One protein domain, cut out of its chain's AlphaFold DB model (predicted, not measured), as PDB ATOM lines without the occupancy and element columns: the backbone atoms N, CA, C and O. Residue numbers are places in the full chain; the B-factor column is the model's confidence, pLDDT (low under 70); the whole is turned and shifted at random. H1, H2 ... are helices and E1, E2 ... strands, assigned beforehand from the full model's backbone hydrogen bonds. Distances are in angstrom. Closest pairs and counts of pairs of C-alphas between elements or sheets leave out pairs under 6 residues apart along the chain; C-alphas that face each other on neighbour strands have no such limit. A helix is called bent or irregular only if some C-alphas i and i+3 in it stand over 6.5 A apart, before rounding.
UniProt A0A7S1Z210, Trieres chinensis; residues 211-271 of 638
ATOM      1  N   ASP A 211      -0.212   4.552  43.662       82.50
ATOM      2  CA  ASP A 211      -0.614   4.638  45.075       82.50
ATOM      3  C   ASP A 211      -2.074   4.191  45.292       82.50
ATOM      4  O   ASP A 211      -2.392   3.548  46.295       82.50
ATOM      5  N   VAL A 212      -2.965   4.478  44.333       84.69
ATOM      6  CA  VAL A 212      -4.340   3.948  44.302       84.69
ATOM      7  C   VAL A 212      -4.318   2.442  44.045       84.69
ATOM      8  O   VAL A 212      -4.931   1.681  44.786       84.69
ATOM      9  N   LEU A 213      -3.550   1.988  43.055       83.81
ATOM     10  CA  LEU A 213      -3.406   0.573  42.709       83.81
ATOM     11  C   LEU A 213      -2.835  -0.271  43.869       83.81
ATOM     12  O   LEU A 213      -3.290  -1.393  44.101       83.81
ATOM     13  N   ASN A 214      -1.921   0.293  44.664       83.50
ATOM     14  CA  ASN A 214      -1.381  -0.329  45.878       83.50
ATOM     15  C   ASN A 214      -2.267  -0.151  47.127       83.50
ATOM     16  O   ASN A 214      -1.970  -0.737  48.170       83.50
ATOM     17  N   SER A 215      -3.350   0.628  47.057       85.62
ATOM     18  CA  SER A 215      -4.254   0.806  48.195       85.62
ATOM     19  C   SER A 215      -5.056  -0.465  48.472       85.62
ATOM     20  O   SER A 215      -5.540  -1.135  47.558       85.62
ATOM     21  N   LEU A 216      -5.199  -0.797  49.757       85.69
ATOM     22  CA  LEU A 216      -5.968  -1.949  50.215       85.69
ATOM     23  C   LEU A 216      -7.462  -1.600  50.239       85.69
ATOM     24  O   LEU A 216      -7.881  -0.729  51.003       85.69
ATOM     25  N   ALA A 217      -8.255  -2.302  49.438       81.31
ATOM     26  CA  ALA A 217      -9.709  -2.269  49.479       81.31
ATOM     27  C   ALA A 217     -10.244  -3.554  50.130       81.31
ATOM     28  O   ALA A 217      -9.616  -4.610  50.041       81.31
ATOM     29  N   CYS A 218     -11.380  -3.457  50.818       77.25
ATOM     30  CA  CYS A 218     -11.977  -4.563  51.562       77.25
ATOM     31  C   CYS A 218     -13.485  -4.616  51.324       77.25
ATOM     32  O   CYS A 218     -14.141  -3.575  51.301       77.25
ATOM     33  N   ASP A 219     -14.018  -5.826  51.213       70.50
ATOM     34  CA  ASP A 219     -15.434  -6.126  51.007       70.50
ATOM     35  C   ASP A 219     -15.919  -7.165  52.044       70.50
ATOM     36  O   ASP A 219     -15.310  -7.359  53.100       70.50
ATOM     37  N   GLY A 220     -17.036  -7.844  51.762       54.03
ATOM     38  CA  GLY A 220     -17.523  -8.957  52.582       54.03
ATOM     39  C   GLY A 220     -16.730 -10.266  52.430       54.03
ATOM     40  O   GLY A 220     -16.928 -11.170  53.244       54.03
ATOM     41  N   SER A 221     -15.859 -10.391  51.419       55.44
ATOM     42  CA  SER A 221     -15.087 -11.607  51.121       55.44
ATOM     43  C   SER A 221     -13.618 -11.543  51.559       55.44
ATOM     44  O   SER A 221     -13.045 -12.579  51.908       55.44
ATOM     45  N   GLY A 222     -13.007 -10.358  51.616       65.69
ATOM     46  CA  GLY A 222     -11.636 -10.184  52.088       65.69
ATOM     47  C   GLY A 222     -11.106  -8.753  51.996       65.69
ATOM     48  O   GLY A 222     -11.851  -7.778  52.000       65.69
ATOM     49  N   CYS A 223      -9.779  -8.640  51.939       72.94
ATOM     50  CA  CYS A 223      -9.066  -7.399  51.651       72.94
ATOM     51  C   CYS A 223      -7.978  -7.683  50.612       72.94
ATOM     52  O   CYS A 223      -7.170  -8.593  50.801       72.94
ATOM     53  N   PHE A 224      -7.928  -6.883  49.552       79.38
ATOM     54  CA  PHE A 224      -7.009  -7.034  48.423       79.38
ATOM     55  C   PHE A 224      -6.462  -5.658  48.027       79.38
ATOM     56  O   PHE A 224      -7.125  -4.645  48.245       79.38
ATOM     57  N   SER A 225      -5.260  -5.579  47.446       89.44
ATOM     58  CA  SER A 225      -4.877  -4.344  46.751       89.44
ATOM     59  C   SER A 225      -5.715  -4.198  45.482       89.44
ATOM     60  O   SER A 225      -6.082  -5.204  44.864       89.44
ATOM     61  N   CYS A 226      -5.999  -2.961  45.075       85.44
ATOM     62  CA  CYS A 226      -6.720  -2.687  43.832       85.44
ATOM     63  C   CYS A 226      -6.049  -3.387  42.630       85.44
ATOM     64  O   CYS A 226      -6.712  -4.074  41.859       85.44
ATOM     65  N   GLU A 227      -4.715  -3.329  42.540       89.00
ATOM     66  CA  GLU A 227      -3.904  -4.048  41.548       89.00
ATOM     67  C   GLU A 227      -3.991  -5.577  41.673       89.00
ATOM     68  O   GLU A 227      -4.055  -6.280  40.666       89.00
ATOM     69  N   GLY A 228      -4.010  -6.115  42.896       82.88
ATOM     70  CA  GLY A 228      -4.106  -7.555  43.134       82.88
ATOM     71  C   GLY A 228      -5.443  -8.130  42.667       82.88
ATOM     72  O   GLY A 228      -5.475  -9.176  42.016       82.88
ATOM     73  N   ARG A 229      -6.546  -7.417  42.931       86.56
ATOM     74  CA  ARG A 229      -7.874  -7.790  42.429       86.56
ATOM     75  C   ARG A 229      -7.988  -7.582  40.918       86.56
ATOM     76  O   ARG A 229      -8.494  -8.472  40.242       86.56
ATOM     77  N   LEU A 230      -7.458  -6.481  40.379       86.62
ATOM     78  CA  LEU A 230      -7.464  -6.203  38.940       86.62
ATOM     79  C   LEU A 230      -6.724  -7.289  38.145       86.62
ATOM     80  O   LEU A 230      -7.262  -7.847  37.190       86.62
ATOM     81  N   ASN A 231      -5.520  -7.659  38.583       82.69
ATOM     82  CA  ASN A 231      -4.754  -8.736  37.959       82.69
ATOM     83  C   ASN A 231      -5.453 -10.097  38.096       82.69
ATOM     84  O   ASN A 231      -5.441 -10.871  37.138       82.69
ATOM     85  N   TRP A 232      -6.118 -10.388  39.223       82.25
ATOM     86  CA  TRP A 232      -6.944 -11.596  39.353       82.25
ATOM     87  C   TRP A 232      -8.105 -11.613  38.344       82.25
ATOM     88  O   TRP A 232      -8.302 -12.626  37.674       82.25
ATOM     89  N   LEU A 233      -8.818 -10.491  38.170       80.62
ATOM     90  CA  LEU A 233      -9.901 -10.358  37.186       80.62
ATOM     91  C   LEU A 233      -9.413 -10.587  35.748       80.62
ATOM     92  O   LEU A 233     -10.092 -11.274  34.988       80.62
ATOM     93  N   MET A 234      -8.236 -10.061  35.390       82.44
ATOM     94  CA  MET A 234      -7.666 -10.187  34.041       82.44
ATOM     95  C   MET A 234      -7.013 -11.547  33.747       82.44
ATOM     96  O   MET A 234      -7.029 -11.993  32.602       82.44
ATOM     97  N   THR A 235      -6.401 -12.209  34.738       71.00
ATOM     98  CA  THR A 235      -5.441 -13.308  34.470       71.00
ATOM     99  C   THR A 235      -5.724 -14.638  35.170       71.00
ATOM    100  O   THR A 235      -5.162 -15.659  34.769       71.00
ATOM    101  N   SER A 236      -6.591 -14.672  36.188       66.44
ATOM    102  CA  SER A 236      -6.836 -15.890  36.975       66.44
ATOM    103  C   SER A 236      -7.428 -17.028  36.137       66.44
ATOM    104  O   SER A 236      -8.266 -16.807  35.266       66.44
ATOM    105  N   MET A 237      -7.040 -18.276  36.421       41.12
ATOM    106  CA  MET A 237      -7.670 -19.455  35.806       41.12
ATOM    107  C   MET A 237      -9.023 -19.823  36.426       41.12
ATOM    108  O   MET A 237      -9.812 -20.486  35.761       41.12
ATOM    109  N   GLU A 238      -9.284 -19.362  37.650       47.25
ATOM    110  CA  GLU A 238     -10.546 -19.528  38.389       47.25
ATOM    111  C   GLU A 238     -11.386 -18.233  38.391       47.25
ATOM    112  O   GLU A 238     -12.472 -18.186  38.959       47.25
ATOM    113  N   GLY A 239     -10.864 -17.166  37.775       54.94
ATOM    114  CA  GLY A 239     -11.531 -15.878  37.596       54.94
ATOM    115  C   GLY A 239     -11.954 -15.629  36.141       54.94
ATOM    116  O   GLY A 239     -11.694 -16.453  35.261       54.94
ATOM    117  N   PRO A 240     -12.603 -14.484  35.868       61.75
ATOM    118  CA  PRO A 240     -13.330 -14.248  34.616       61.75
ATOM    119  C   PRO A 240     -12.461 -13.943  33.380       61.75
ATOM    120  O   PRO A 240     -12.997 -13.928  32.277       61.75
ATOM    121  N   LYS A 241     -11.147 -13.708  33.534       85.00
ATOM    122  CA  LYS A 241     -10.198 -13.362  32.447       85.00
ATOM    123  C   LYS A 241     -10.660 -12.185  31.582       85.00
ATOM    124  O   LYS A 241     -10.636 -12.238  30.352       85.00
ATOM    125  N   LEU A 242     -11.109 -11.129  32.253       74.56
ATOM    126  CA  LEU A 242     -11.649  -9.935  31.616       74.56
ATOM    127  C   LEU A 242     -10.559  -9.146  30.863       74.56
ATOM    128  O   LEU A 242      -9.424  -9.063  31.341       74.56
ATOM    129  N   PRO A 243     -10.891  -8.507  29.727       82.81
ATOM    130  CA  PRO A 243     -10.096  -7.412  29.178       82.81
ATOM    131  C   PRO A 243      -9.860  -6.315  30.225       82.81
ATOM    132  O   PRO A 243     -10.689  -6.112  31.109       82.81
ATOM    133  N   GLU A 244      -8.754  -5.572  30.108       85.31
ATOM    134  CA  GLU A 244      -8.354  -4.555  31.099       85.31
ATOM    135  C   GLU A 244      -9.478  -3.557  31.420       85.31
ATOM    136  O   GLU A 244      -9.747  -3.292  32.586       85.31
ATOM    137  N   TYR A 245     -10.184  -3.062  30.398       85.81
ATOM    138  CA  TYR A 245     -11.303  -2.131  30.568       85.81
ATOM    139  C   TYR A 245     -12.420  -2.716  31.448       85.81
ATOM    140  O   TYR A 245     -12.817  -2.096  32.433       85.81
ATOM    141  N   ASP A 246     -12.880  -3.929  31.138       83.81
ATOM    142  CA  ASP A 246     -13.972  -4.592  31.858       83.81
ATOM    143  C   ASP A 246     -13.534  -5.012  33.272       83.81
ATOM    144  O   ASP A 246     -14.307  -4.930  34.226       83.81
ATOM    145  N   ALA A 247     -12.264  -5.398  33.433       87.62
ATOM    146  CA  ALA A 247     -11.657  -5.674  34.730       87.62
ATOM    147  C   ALA A 247     -11.584  -4.412  35.610       87.62
ATOM    148  O   ALA A 247     -11.820  -4.494  36.813       87.62
ATOM    149  N   CYS A 248     -11.296  -3.251  35.018       89.81
ATOM    150  CA  CYS A 248     -11.266  -1.963  35.706       89.81
ATOM    151  C   CYS A 248     -12.660  -1.461  36.089       89.81
ATOM    152  O   CYS A 248     -12.842  -1.043  37.230       89.81
ATOM    153  N   VAL A 249     -13.648  -1.558  35.189       86.31
ATOM    154  CA  VAL A 249     -15.056  -1.266  35.517       86.31
ATOM    155  C   VAL A 249     -15.506  -2.151  36.681       86.31
ATOM    156  O   VAL A 249     -15.970  -1.632  37.690       86.31
ATOM    157  N   ARG A 250     -15.276  -3.468  36.614       88.00
ATOM    158  CA  ARG A 250     -15.664  -4.396  37.686       88.00
ATOM    159  C   ARG A 250     -14.958  -4.128  39.019       88.00
ATOM    160  O   ARG A 250     -15.611  -4.103  40.060       88.00
ATOM    161  N   LEU A 251     -13.643  -3.894  39.000       88.38
ATOM    162  CA  LEU A 251     -12.877  -3.512  40.192       88.38
ATOM    163  C   LEU A 251     -13.476  -2.269  40.867       88.38
ATOM    164  O   LEU A 251     -13.539  -2.185  42.094       88.38
ATOM    165  N   ALA A 252     -13.846  -1.285  40.050       85.81
ATOM    166  CA  ALA A 252     -14.200   0.043  40.504       85.81
ATOM    167  C   ALA A 252     -15.694   0.226  40.816       85.81
ATOM    168  O   ALA A 252     -16.027   1.090  41.619       85.81
ATOM    169  N   HIS A 253     -16.572  -0.568  40.203       79.19
ATOM    170  CA  HIS A 253     -18.026  -0.430  40.301       79.19
ATOM    171  C   HIS A 253     -18.675  -1.569  41.101       79.19
ATOM    172  O   HIS A 253     -19.514  -1.305  41.960       79.19
ATOM    173  N   ASP A 254     -18.250  -2.818  40.876       79.38
ATOM    174  CA  ASP A 254     -18.866  -3.998  41.502       79.38
ATOM    175  C   ASP A 254     -18.143  -4.405  42.793       79.38
ATOM    176  O   ASP A 254     -18.775  -4.660  43.818       79.38
ATOM    177  N   ASP A 255     -16.809  -4.491  42.740       82.44
ATOM    178  CA  ASP A 255     -16.000  -4.996  43.852       82.44
ATOM    179  C   ASP A 255     -15.798  -3.922  44.940       82.44
ATOM    180  O   ASP A 255     -15.944  -4.215  46.129       82.44
ATOM    181  N   PHE A 256     -15.456  -2.681  44.558       86.19
ATOM    182  CA  PHE A 256     -15.062  -1.617  45.499       86.19
ATOM    183  C   PHE A 256     -15.582  -0.191  45.162       86.19
ATOM    184  O   PHE A 256     -14.772   0.744  45.144       86.19
ATOM    185  N   PRO A 257     -16.901   0.030  44.962       80.12
ATOM    186  CA  PRO A 257     -17.469   1.339  44.591       80.12
ATOM    187  C   PRO A 257     -17.151   2.478  45.574       80.12
ATOM    188  O   PRO A 257     -16.685   3.539  45.164       80.12
ATOM    189  N   ASP A 258     -17.319   2.248  46.880       80.81
ATOM    190  CA  ASP A 258     -16.940   3.201  47.944       80.81
ATOM    191  C   ASP A 258     -15.465   3.060  48.389       80.81
ATOM    192  O   ASP A 258     -15.016   3.709  49.339       80.81
ATOM    193  N   GLY A 259     -14.703   2.164  47.752       79.12
ATOM    194  CA  GLY A 259     -13.321   1.849  48.108       79.12
ATOM    195  C   GLY A 259     -12.291   2.776  47.452       79.12
ATOM    196  O   GLY A 259     -12.622   3.572  46.574       79.12
ATOM    197  N   PRO A 260     -10.997   2.655  47.817       78.50
ATOM    198  CA  PRO A 260      -9.938   3.465  47.212       78.50
ATOM    199  C   PRO A 260      -9.782   3.223  45.703       78.50
ATOM    200  O   PRO A 260      -9.298   4.107  45.005       78.50
ATOM    201  N   CYS A 261     -10.208   2.059  45.197       81.12
ATOM    202  CA  CYS A 261     -10.157   1.730  43.774       81.12
ATOM    203  C   CYS A 261     -11.213   2.486  42.952       81.12
ATOM    204  O   CYS A 261     -10.914   2.882  41.829       81.12
ATOM    205  N   GLY A 262     -12.422   2.678  43.498       80.25
ATOM    206  CA  GLY A 262     -13.646   3.006  42.757       80.25
ATOM    207  C   GLY A 262     -13.562   4.265  41.890       80.25
ATOM    208  O   GLY A 262     -13.176   4.195  40.723       80.25
ATOM    209  N   PRO A 263     -13.848   5.458  42.438       79.44
ATOM    210  CA  PRO A 263     -13.871   6.707  41.671       79.44
ATOM    211  C   PRO A 263     -12.502   7.136  41.103       79.44
ATOM    212  O   PRO A 263     -12.414   8.164  40.433       79.44
ATOM    213  N   ALA A 264     -11.428   6.391  41.385       84.12
ATOM    214  CA  ALA A 264     -10.079   6.661  40.900       84.12
ATOM    215  C   ALA A 264      -9.685   5.802  39.680       84.12
ATOM    216  O   ALA A 264      -8.980   6.310  38.805       84.12
ATOM    217  N   CYS A 265     -10.142   4.549  39.597       87.62
ATOM    218  CA  CYS A 265      -9.842   3.624  38.497       87.62
ATOM    219  C   CYS A 265     -11.046   3.290  37.598       87.62
ATOM    220  O   CYS A 265     -10.851   2.577  36.618       87.62
ATOM    221  N   ASP A 266     -12.250   3.807  37.875       88.88
ATOM    222  CA  ASP A 266     -13.422   3.657  36.998       88.88
ATOM    223  C   ASP A 266     -13.227   4.377  35.638       88.88
ATOM    224  O   ASP A 266     -13.209   5.619  35.597       88.88
ATOM    225  N   PRO A 267     -13.145   3.640  34.507       83.94
ATOM    226  CA  PRO A 267     -13.022   4.229  33.174       83.94
ATOM    227  C   PRO A 267     -14.200   5.139  32.791       83.94
ATOM    228  O   PRO A 267     -14.005   6.114  32.064       83.94
ATOM    229  N   LEU A 268     -15.408   4.850  33.292       81.06
ATOM    230  CA  LEU A 268     -16.644   5.580  32.986       81.06
ATOM    231  C   LEU A 268     -16.653   6.973  33.631       81.06
ATOM    232  O   LEU A 268     -17.161   7.931  33.043       81.06
ATOM    233  N   MET A 269     -16.057   7.093  34.822       78.00
ATOM    234  CA  MET A 269     -15.914   8.356  35.554       78.00
ATOM    235  C   MET A 269     -14.753   9.207  35.030       78.00
ATOM    236  O   MET A 269     -14.874  10.431  34.954       78.00
ATOM    237  N   CYS A 270     -13.623   8.581  34.683       75.38
ATOM    238  CA  CYS A 270     -12.410   9.305  34.299       75.38
ATOM    239  C   CYS A 270     -12.383   9.702  32.809       75.38
ATOM    240  O   CYS A 270     -11.861  10.764  32.471       75.38
ATOM    241  N   ASN A 271     -12.984   8.890  31.930       67.19
ATOM    242  CA  ASN A 271     -13.122   9.142  30.494       67.19
ATOM    243  C   ASN A 271     -14.605   9.083  30.068       67.19
ATOM    244  O   ASN A 271     -14.983   8.211  29.280       67.19
TER     245      ASN A 271
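This is residues 211 to 271 of the 638 residues of a protein of Trieres chinensis (UniProt A0A7S1Z210). The longest helix, H2, forms the middle of a small helical body; H1 packs on it from one side at a steep angle, and the short helices H3 and H4 pack on it from another. A small hairpin of two strands, E1 and E2, lies at the end where H1 begins and leads straight into that helix. The printed part has 61 residues with two named strands and four named helices, in the order E1, E2, H1, H2, H3, H4; the two-stranded sheet is antiparallel, and the class is mostly helix. The whole is compact, with a radius of gyration of the C-alphas of 10.4 A, and its outline is rounded, spanning 28 by 25 by 20 A.

Start at Asp 211 and pass to C-alpha 216 at (-5.968, -1.949, 50.215), where E1, residues 216 to 218, begins. After Cys 218 look for E2 at residues 223 to 225. H1 follows at once, residues 226 to 235, and measures 14.2 A from first to last C-alpha. Find C-alpha 244 at (-8.354, -4.555, 31.099); from there H2 runs through residues 244 to 255, 14.9 A long. H2 is neither bent nor irregular, but only just: C-alphas 252 and 255 are 6.3 A apart. Then come H3, residues 262 to 265, and H4, residues 267 to 270, which ends at C-alpha 270, (-12.410, 9.305, 34.299).

Begin at H2, the hub, which touches three other helices. H1 touches it at a steep tilt of 54 degrees, opposite ways; look at Leu 233 and Ala 247, whose C-alphas are the closest, 5.6 A apart. With residues 248 to 253 alone H2 touches H3, and the closest C-alphas are those of Ala 252 and Gly 262, at 3.8 A. With residues 245 to 249 alone it touches H4, closest at the C-alphas of Val 249 and Pro 267, 6.3 A. H3 and H4 touch only at the corner by their link, and only just, with 3 pairs of C-alphas within 8 A; the closest are those of Pro 263 and Met 269, 6.7 A. Now turn to the hairpin E1 and E2, antiparallel at 146 degrees: N 217 and O 224 are 2.9 A apart, within hydrogen-bond range, and so are N 224 and O 217, also 2.9 A. The closest C-alphas of E1 and H1 are those of Ala 217 and Cys 226, 6.4 A. E1 and E2 are apart from H2, H3 and H4. In H1 every O i to N i+4 pair is within hydrogen-bond range, in H2 7 of 8; H3 and H4 are too short for such a pair.

The two C-alphas farthest apart are those of Glu 238 and Asn 271, 29.8 A. The printed part has no cut, and none of its links between named elements is long. In the B-factor column, mean pLDDT of the printed part 78.8, look for values under 70 at residues 220 to 222, residues 236 to 240 and residue 271.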